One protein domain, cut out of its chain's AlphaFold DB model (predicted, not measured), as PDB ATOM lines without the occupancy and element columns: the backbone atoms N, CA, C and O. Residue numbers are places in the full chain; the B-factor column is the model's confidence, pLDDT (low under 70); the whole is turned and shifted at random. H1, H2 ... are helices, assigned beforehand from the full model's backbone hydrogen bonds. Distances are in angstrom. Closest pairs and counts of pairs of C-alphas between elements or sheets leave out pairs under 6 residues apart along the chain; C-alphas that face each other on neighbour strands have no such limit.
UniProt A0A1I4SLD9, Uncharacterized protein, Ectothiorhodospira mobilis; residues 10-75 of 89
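AT A GLANCE: This is residues 10 to 75 of the 89 residues of an uncharacterized protein of Ectothiorhodospira mobilis (UniProt A0A1I4SLD9). Two long helices, H4 and H3, make an open V, joined by a loop at the end of H3 and the beginning of H4. At the other end of H3, H1 packs across H3, about perpendicular to it, and the short H2 sits at the corner between H1 and H3, while residues 62 to 75 of H4 stick out as a free arm. The printed part has 66 residues with four named helices, in the order H1, H2, H3, H4, and no named strand; the class is all helix. The whole is loose, with a radius of gyration of the C-alphas of 14.0 A, and flat, spanning 36 by 32 by 17 A.

HOW THE PARTS SIT: H4, residues 51 to 75, is close to but not clearly touching H3, residues 29 to 45; their closest C-alphas, of Leu 44 and Arg 54, are 7.6 A apart. They run opposite ways at a shallow tilt of 28 degrees. H1, residues 10 to 22, touches H3 with residues 16 to 19 alone, about perpendicular at 86 degrees; the closest C-alphas, of Gln 16 and Ala 32, are 6.2 A apart. H1 also touches H2, residues 24 to 27, with residues 16 to 20 alone; the C-alphas of Val 20 and Cys 26, the closest, are 4.9 A apart. H2 and H3 only just touch, and only at the corner by their link, with 3 pairs of C-alphas within 8 A; the closest are those of Cys 26 and Ala 32, 4.6 A apart. H1 and H2 are apart from H4. In H1, H3 and H4 every O i to N i+4 pair is within hydrogen-bond range; H2 is too short for such a pair, and its 1 pair of O i to N i+3 is within range.

IN THESE COORDINATES: H4 measures 36.3 A from C-alpha 51 at (3.917, 41.929, -13.855) to C-alpha 75 at (-9.404, 28.616, 17.125). H3 measures 24.3 A, H1 19.0 A and H2 5.9 A. C-alpha 10, where H1 begins, is at (-12.804, 16.964, 3.122).

THE WHOLE: The two C-alphas farthest apart, of Pro 48 and Gln 75, are 37.6 A apart. The three links are tight, and the printed part has no cut. The mean pLDDT of the printed part is 93.1, and no printed residue is under 70.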
ATOM      1  N   GLU A  10     -12.572  17.830   4.283       87.44
ATOM      2  CA  GLU A  10     -12.804  16.964   3.122       87.44
ATOM      3  C   GLU A  10     -12.177  17.514   1.830       87.44
ATOM      4  O   GLU A  10     -11.579  16.757   1.068       87.44
ATOM      5  N   LEU A  11     -12.284  18.825   1.573       88.69
ATOM      6  CA  LEU A  11     -11.668  19.437   0.394       88.69
ATOM      7  C   LEU A  11     -10.142  19.319   0.449       88.69
ATOM      8  O   LEU A  11      -9.518  18.940  -0.541       88.69
ATOM      9  N   VAL A  12      -9.553  19.606   1.613       88.25
ATOM     10  CA  VAL A  12      -8.102  19.493   1.824       88.25
ATOM     11  C   VAL A  12      -7.639  18.047   1.631       88.25
ATOM     12  O   VAL A  12      -6.651  17.814   0.937       88.25
ATOM     13  N   GLN A  13      -8.390  17.079   2.165       90.19
ATOM     14  CA  GLN A  13      -8.098  15.653   2.016       90.19
ATOM     15  C   GLN A  13      -8.101  15.224   0.540       90.19
ATOM     16  O   GLN A  13      -7.139  14.616   0.078       90.19
ATOM     17  N   LYS A  14      -9.135  15.600  -0.227       94.06
ATOM     18  CA  LYS A  14      -9.230  15.270  -1.661       94.06
ATOM     19  C   LYS A  14      -8.097  15.888  -2.477       94.06
ATOM     20  O   LYS A  14      -7.567  15.246  -3.378       94.06
ATOM     21  N   LEU A  15      -7.711  17.126  -2.168       92.56
ATOM     22  CA  LEU A  15      -6.564  17.765  -2.817       92.56
ATOM     23  C   LEU A  15      -5.265  17.010  -2.512       92.56
ATOM     24  O   LEU A  15      -4.476  16.774  -3.425       92.56
ATOM     25  N   GLN A  16      -5.062  16.581  -1.264       93.12
ATOM     26  CA  GLN A  16      -3.895  15.781  -0.899       93.12
ATOM     27  C   GLN A  16      -3.871  14.435  -1.635       93.12
ATOM     28  O   GLN A  16      -2.823  14.049  -2.141       93.12
ATOM     29  N   GLU A  17      -5.004  13.742  -1.750       95.12
ATOM     30  CA  GLU A  17      -5.099  12.469  -2.482       95.12
ATOM     31  C   GLU A  17      -4.712  12.612  -3.957       95.12
ATOM     32  O   GLU A  17      -3.968  11.784  -4.485       95.12
ATOM     33  N   VAL A  18      -5.150  13.693  -4.613       96.75
ATOM     34  CA  VAL A  18      -4.736  14.000  -5.990       96.75
ATOM     35  C   VAL A  18      -3.222  14.191  -6.066       96.75
ATOM     36  O   VAL A  18      -2.581  13.634  -6.954       96.75
ATOM     37  N   LEU A  19      -2.629  14.935  -5.129       96.62
ATOM     38  CA  LEU A  19      -1.181  15.153  -5.096       96.62
ATOM     39  C   LEU A  19      -0.400  13.854  -4.852       96.62
ATOM     40  O   LEU A  19       0.598  13.612  -5.527       96.62
ATOM     41  N   VAL A  20      -0.880  12.993  -3.950       97.06
ATOM     42  CA  VAL A  20      -0.296  11.670  -3.668       97.06
ATOM     43  C   VAL A  20      -0.305  10.773  -4.903       97.06
ATOM     44  O   VAL A  20       0.679  10.086  -5.163       97.06
ATOM     45  N   ALA A  21      -1.376  10.807  -5.701       96.81
ATOM     46  CA  ALA A  21      -1.455  10.032  -6.939       96.81
ATOM     47  C   ALA A  21      -0.404  10.449  -7.989       96.81
ATOM     48  O   ALA A  21      -0.102   9.670  -8.892       96.81
ATOM     49  N   HIS A  22       0.150  11.662  -7.880       94.62
ATOM     50  CA  HIS A  22       1.223  12.160  -8.744       94.62
ATOM     51  C   HIS A  22       2.623  12.001  -8.133       94.62
ATOM     52  O   HIS A  22       3.578  11.751  -8.868       94.62
ATOM     53  N   ASP A  23       2.756  12.160  -6.814       95.62
ATOM     54  CA  ASP A  23       4.006  12.006  -6.068       95.62
ATOM     55  C   ASP A  23       3.716  11.464  -4.661       95.62
ATOM     56  O   ASP A  23       3.145  12.162  -3.821       95.62
ATOM     57  N   GLU A  24       4.168  10.238  -4.378       95.38
ATOM     58  CA  GLU A  24       3.972   9.566  -3.084       95.38
ATOM     59  C   GLU A  24       4.526  10.371  -1.898       95.38
ATOM     60  O   GLU A  24       4.039  10.244  -0.773       95.38
ATOM     61  N   ARG A  25       5.505  11.262  -2.119       95.88
ATOM     62  CA  ARG A  25       6.039  12.139  -1.062       95.88
ATOM     63  C   ARG A  25       4.979  13.085  -0.498       95.88
ATOM     64  O   ARG A  25       5.129  13.541   0.630       95.88
ATOM     65  N   CYS A  26       3.886  13.334  -1.224       96.25
ATOM     66  CA  CYS A  26       2.748  14.124  -0.749       96.25
ATOM     67  C   CYS A  26       1.939  13.442   0.372       96.25
ATOM     68  O   CYS A  26       1.019  14.054   0.924       96.25
ATOM     69  N   HIS A  27       2.279  12.204   0.754       94.06
ATOM     70  CA  HIS A  27       1.816  11.631   2.020       94.06
ATOM     71  C   HIS A  27       2.299  12.450   3.227       94.06
ATOM     72  O   HIS A  27       1.603  12.496   4.241       94.06
ATOM     73  N   ASP A  28       3.444  13.135   3.115       94.62
ATOM     74  CA  ASP A  28       3.862  14.158   4.069       94.62
ATOM     75  C   ASP A  28       3.029  15.442   3.852       94.62
ATOM     76  O   ASP A  28       3.108  16.056   2.778       94.62
ATOM     77  N   PRO A  29       2.255  15.899   4.858       89.69
ATOM     78  CA  PRO A  29       1.455  17.116   4.750       89.69
ATOM     79  C   PRO A  29       2.264  18.366   4.381       89.69
ATOM     80  O   PRO A  29       1.760  19.227   3.661       89.69
ATOM     81  N   LEU A  30       3.520  18.485   4.830       93.19
ATOM     82  CA  LEU A  30       4.360  19.644   4.512       93.19
ATOM     83  C   LEU A  30       4.830  19.632   3.057       93.19
ATOM     84  O   LEU A  30       5.001  20.697   2.460       93.19
ATOM     85  N   VAL A  31       5.014  18.450   2.468       95.38
ATOM     86  CA  VAL A  31       5.298  18.312   1.033       95.38
ATOM     87  C   VAL A  31       4.050  18.661   0.223       95.38
ATOM     88  O   VAL A  31       4.140  19.438  -0.727       95.38
ATOM     89  N   ALA A  32       2.872  18.185   0.636       95.12
ATOM     90  CA  ALA A  32       1.611  18.534  -0.021       95.12
ATOM     91  C   ALA A  32       1.348  20.055  -0.011       95.12
ATOM     92  O   ALA A  32       0.962  20.622  -1.034       95.12
ATOM     93  N   VAL A  33       1.622  20.742   1.106       93.31
ATOM     94  CA  VAL A  33       1.523  22.213   1.204       93.31
ATOM     95  C   VAL A  33       2.474  22.920   0.233       93.31
ATOM     96  O   VAL A  33       2.064  23.875  -0.428       93.31
ATOM     97  N   GLN A  34       3.713  22.441   0.086       94.44
ATOM     98  CA  GLN A  34       4.659  22.998  -0.893       94.44
ATOM     99  C   GLN A  34       4.153  22.838  -2.331       94.44
ATOM    100  O   GLN A  34       4.232  23.780  -3.121       94.44
ATOM    101  N   TYR A  35       3.583  21.678  -2.662       96.12
ATOM    102  CA  TYR A  35       2.967  21.447  -3.967       96.12
ATOM    103  C   TYR A  35       1.788  22.385  -4.220       96.12
ATOM    104  O   TYR A  35       1.704  22.973  -5.296       96.12
ATOM    105  N   MET A  36       0.910  22.583  -3.236       94.19
ATOM    106  CA  MET A  36      -0.207  23.525  -3.364       94.19
ATOM    107  C   MET A  36       0.287  24.956  -3.628       94.19
ATOM    108  O   MET A  36      -0.224  25.611  -4.534       94.19
ATOM    109  N   ALA A  37       1.334  25.409  -2.930       94.56
ATOM    110  CA  ALA A  37       1.950  26.712  -3.191       94.56
ATOM    111  C   ALA A  37       2.542  26.807  -4.613       94.56
ATOM    112  O   ALA A  37       2.354  27.814  -5.303       94.56
ATOM    113  N   ALA A  38       3.205  25.748  -5.088       95.25
ATOM    114  CA  ALA A  38       3.736  25.687  -6.449       95.25
ATOM    115  C   ALA A  38       2.623  25.722  -7.511       95.25
ATOM    116  O   ALA A  38       2.745  26.440  -8.504       95.25
ATOM    117  N   VAL A  39       1.516  25.005  -7.285       94.81
ATOM    118  CA  VAL A  39       0.325  25.029  -8.152       94.81
ATOM    119  C   VAL A  39      -0.261  26.438  -8.218       94.81
ATOM    120  O   VAL A  39      -0.546  26.923  -9.313       94.81
ATOM    121  N   THR A  40      -0.383  27.134  -7.084       94.00
ATOM    122  CA  THR A  40      -0.829  28.537  -7.054       94.00
ATOM    123  C   THR A  40       0.081  29.433  -7.894       94.00
ATOM    124  O   THR A  40      -0.415  30.191  -8.730       94.00
ATOM    125  N   GLY A  41       1.403  29.316  -7.730       94.25
ATOM    126  CA  GLY A  41       2.377  30.075  -8.520       94.25
ATOM    127  C   GLY A  41       2.284  29.783 -10.021       94.25
ATOM    128  O   GLY A  41       2.263  30.710 -10.831       94.25
ATOM    129  N   TYR A  42       2.149  28.509 -10.395       95.38
ATOM    130  CA  TYR A  42       1.980  28.075 -11.784       95.38
ATOM    131  C   TYR A  42       0.697  28.637 -12.417       95.38
ATOM    132  O   TYR A  42       0.733  29.207 -13.509       95.38
ATOM    133  N   LEU A  43      -0.439  28.522 -11.719       94.94
ATOM    134  CA  LEU A  43      -1.726  29.033 -12.197       94.94
ATOM    135  C   LEU A  43      -1.704  30.548 -12.363       94.94
ATOM    136  O   LEU A  43      -2.230  31.057 -13.356       94.94
ATOM    137  N   LEU A  44      -1.084  31.258 -11.415       94.31
ATOM    138  CA  LEU A  44      -0.924  32.701 -11.495       94.31
ATOM    139  C   LEU A  44      -0.027  33.085 -12.672       94.31
ATOM    140  O   LEU A  44      -0.388  33.995 -13.409       94.31
ATOM    141  N   ALA A  45       1.102  32.398 -12.877       93.88
ATOM    142  CA  ALA A  45       2.023  32.634 -13.993       93.88
ATOM    143  C   ALA A  45       1.318  32.548 -15.361       93.88
ATOM    144  O   ALA A  45       1.570  33.375 -16.237       93.88
ATOM    145  N   ALA A  46       0.366  31.625 -15.509       95.50
ATOM    146  CA  ALA A  46      -0.405  31.440 -16.738       95.50
ATOM    147  C   ALA A  46      -1.425  32.559 -17.038       95.50
ATOM    148  O   ALA A  46      -1.961  32.613 -18.145       95.50
ATOM    149  N   GLN A  47      -1.717  33.451 -16.085       94.19
ATOM    150  CA  GLN A  47      -2.704  34.512 -16.287       94.19
ATOM    151  C   GLN A  47      -2.137  35.689 -17.107       94.19
ATOM    152  O   GLN A  47      -0.993  36.109 -16.879       94.19
ATOM    153  N   PRO A  48      -2.946  36.298 -18.000       94.19
ATOM    154  CA  PRO A  48      -2.560  37.463 -18.797       94.19
ATOM    155  C   PRO A  48      -2.656  38.766 -17.981       94.19
ATOM    156  O   PRO A  48      -3.351  39.708 -18.355       94.19
ATOM    157  N   VAL A  49      -1.983  38.813 -16.830       94.44
ATOM    158  CA  VAL A  49      -1.899  39.993 -15.954       94.44
ATOM    159  C   VAL A  49      -0.533  40.675 -16.085       94.44
ATOM    160  O   VAL A  49       0.477  39.978 -16.220       94.44
ATOM    161  N   PRO A  50      -0.471  42.018 -16.010       96.31
ATOM    162  CA  PRO A  50       0.792  42.751 -15.910       96.31
ATOM    163  C   PRO A  50       1.645  42.273 -14.734       96.31
ATOM    164  O   PRO A  50       1.112  41.807 -13.723       96.31
ATOM    165  N   GLU A  51       2.963  42.399 -14.862       93.50
ATOM    166  CA  GLU A  51       3.917  41.929 -13.855       93.50
ATOM    167  C   GLU A  51       3.731  42.638 -12.509       93.50
ATOM    168  O   GLU A  51       3.715  41.974 -11.475       93.50
ATOM    169  N   GLU A  52       3.459  43.947 -12.514       94.50
ATOM    170  CA  GLU A  52       3.253  44.715 -11.281       94.50
ATOM    171  C   GLU A  52       2.029  44.206 -10.513       94.50
ATOM    172  O   GLU A  52       2.099  43.924  -9.319       94.50
ATOM    173  N   LYS A  53       0.916  43.973 -11.222       94.88
ATOM    174  CA  LYS A  53      -0.309  43.421 -10.619       94.88
ATOM    175  C   LYS A  53      -0.112  42.005 -10.089       94.88
ATOM    176  O   LYS A  53      -0.787  41.594  -9.150       94.88
ATOM    177  N   ARG A  54       0.779  41.239 -10.715       95.12
ATOM    178  CA  ARG A  54       1.108  39.877 -10.294       95.12
ATOM    179  C   ARG A  54       1.907  39.882  -8.997       95.12
ATOM    180  O   ARG A  54       1.597  39.086  -8.116       95.12
ATOM    181  N   ALA A  55       2.885  40.779  -8.883       94.81
ATOM    182  CA  ALA A  55       3.666  40.965  -7.664       94.81
ATOM    183  C   ALA A  55       2.770  41.406  -6.496       94.81
ATOM    184  O   ALA A  55       2.746  40.737  -5.467       94.81
ATOM    185  N   GLU A  56       1.931  42.427  -6.704       95.94
ATOM    186  CA  GLU A  56       0.956  42.873  -5.694       95.94
ATOM    187  C   GLU A  56       0.022  41.737  -5.246       95.94
ATOM    188  O   GLU A  56      -0.290  41.591  -4.064       95.94
ATOM    189  N   PHE A  57      -0.425  40.895  -6.182       95.38
ATOM    190  CA  PHE A  57      -1.283  39.757  -5.856       95.38
ATOM    191  C   PHE A  57      -0.556  38.674  -5.047       95.38
ATOM    192  O   PHE A  57      -1.156  38.095  -4.142       95.38
ATOM    193  N   LEU A  58       0.721  38.407  -5.336       95.31
ATOM    194  CA  LEU A  58       1.538  37.482  -4.541       95.31
ATOM    195  C   LEU A  58       1.709  37.977  -3.101       95.31
ATOM    196  O   LEU A  58       1.548  37.184  -2.174       95.31
ATOM    197  N   ASP A  59       1.949  39.274  -2.911       95.62
ATOM    198  CA  ASP A  59       2.056  39.875  -1.576       95.62
ATOM    199  C   ASP A  59       0.736  39.757  -0.802       95.62
ATOM    200  O   ASP A  59       0.715  39.382   0.375       95.62
ATOM    201  N   HIS A  60      -0.395  40.002  -1.474       94.69
ATOM    202  CA  HIS A  60      -1.715  39.791  -0.882       94.69
ATOM    203  C   HIS A  60      -1.967  38.325  -0.512       94.69
ATOM    204  O   HIS A  60      -2.538  38.060   0.548       94.69
ATOM    205  N   LEU A  61      -1.534  37.372  -1.344       94.25
ATOM    206  CA  LEU A  61      -1.646  35.945  -1.037       94.25
ATOM    207  C   LEU A  61      -0.797  35.550   0.178       94.25
ATOM    208  O   LEU A  61      -1.298  34.811   1.026       94.25
ATOM    209  N   ASP A  62       0.441  36.040   0.305       94.44
ATOM    210  CA  ASP A  62       1.286  35.773   1.483       94.44
ATOM    211  C   ASP A  62       0.636  36.306   2.765       94.44
ATOM    212  O   ASP A  62       0.469  35.568   3.742       94.44
ATOM    213  N   ALA A  63       0.183  37.563   2.744       94.62
ATOM    214  CA  ALA A  63      -0.513  38.171   3.877       94.62
ATOM    215  C   ALA A  63      -1.774  37.382   4.259       94.62
ATOM    216  O   ALA A  63      -2.015  37.094   5.436       94.62
ATOM    217  N   PHE A  64      -2.556  36.979   3.260       91.38
ATOM    218  CA  PHE A  64      -3.770  36.206   3.460       91.38
ATOM    219  C   PHE A  64      -3.492  34.810   4.043       91.38
ATOM    220  O   PHE A  64      -4.144  34.410   5.008       91.38
ATOM    221  N   MET A  65      -2.493  34.085   3.530       91.88
ATOM    222  CA  MET A  65      -2.100  32.774   4.068       91.88
ATOM    223  C   MET A  65      -1.659  32.865   5.533       91.88
ATOM    224  O   MET A  65      -2.053  32.029   6.352       91.88
ATOM    225  N   ARG A  66      -0.880  33.898   5.886       93.06
ATOM    226  CA  ARG A  66      -0.467  34.151   7.278       93.06
ATOM    227  C   ARG A  66      -1.665  34.395   8.190       93.06
ATOM    228  O   ARG A  66      -1.693  33.847   9.292       93.06
ATOM    229  N   GLN A  67      -2.641  35.172   7.722       91.25
ATOM    230  CA  GLN A  67      -3.872  35.448   8.461       91.25
ATOM    231  C   GLN A  67      -4.669  34.161   8.717       91.25
ATOM    232  O   GLN A  67      -4.963  33.850   9.867       91.25
ATOM    233  N   VAL A  68      -4.929  33.359   7.678       87.56
ATOM    234  CA  VAL A  68      -5.659  32.082   7.808       87.56
ATOM    235  C   VAL A  68      -4.958  31.133   8.785       87.56
ATOM    236  O   VAL A  68      -5.606  30.522   9.635       87.56
ATOM    237  N   HIS A  69      -3.629  31.024   8.709       87.94
ATOM    238  CA  HIS A  69      -2.855  30.203   9.639       87.94
ATOM    239  C   HIS A  69      -2.971  30.703  11.090       87.94
ATOM    240  O   HIS A  69      -3.157  29.896  12.005       87.94
ATOM    241  N   ALA A  70      -2.877  32.019  11.314       89.62
ATOM    242  CA  ALA A  70      -3.047  32.610  12.640       89.62
ATOM    243  C   ALA A  70      -4.455  32.349  13.202       89.62
ATOM    244  O   ALA A  70      -4.583  31.921  14.352       89.62
ATOM    245  N   ASP A  71      -5.488  32.516  12.377       86.44
ATOM    246  CA  ASP A  71      -6.887  32.317  12.766       86.44
ATOM    247  C   ASP A  71      -7.185  30.861  13.137       86.44
ATOM    248  O   ASP A  71      -7.868  30.598  14.130       86.44
ATOM    249  N   LEU A  72      -6.660  29.890  12.382       84.81
ATOM    250  CA  LEU A  72      -6.823  28.467  12.701       84.81
ATOM    251  C   LEU A  72      -6.110  28.090  14.001       84.81
ATOM    252  O   LEU A  72      -6.662  27.353  14.820       84.81
ATOM    253  N   ARG A  73      -4.908  28.630  14.236       85.44
ATOM    254  CA  ARG A  73      -4.187  28.413  15.498       85.44
ATOM    255  C   ARG A  73      -4.915  29.020  16.694       85.44
ATOM    256  O   ARG A  73      -4.950  28.393  17.748       85.44
ATOM    257  N   ALA A  74      -5.499  30.205  16.535       83.94
ATOM    258  CA  ALA A  74      -6.287  30.851  17.580       83.94
ATOM    259  C   ALA A  74      -7.553  30.047  17.924       83.94
ATOM    260  O   ALA A  74      -7.871  29.880  19.098       83.94
ATOM    261  N   GLN A  75      -8.234  29.482  16.921       78.44
ATOM    262  CA  GLN A  75      -9.404  28.616  17.125       78.44
ATOM    263  C   GLN A  75      -9.058  27.302  17.841       78.44
ATOM    264  O   GLN A  75      -9.818  26.842  18.690       78.44
TER     265      GLN A  75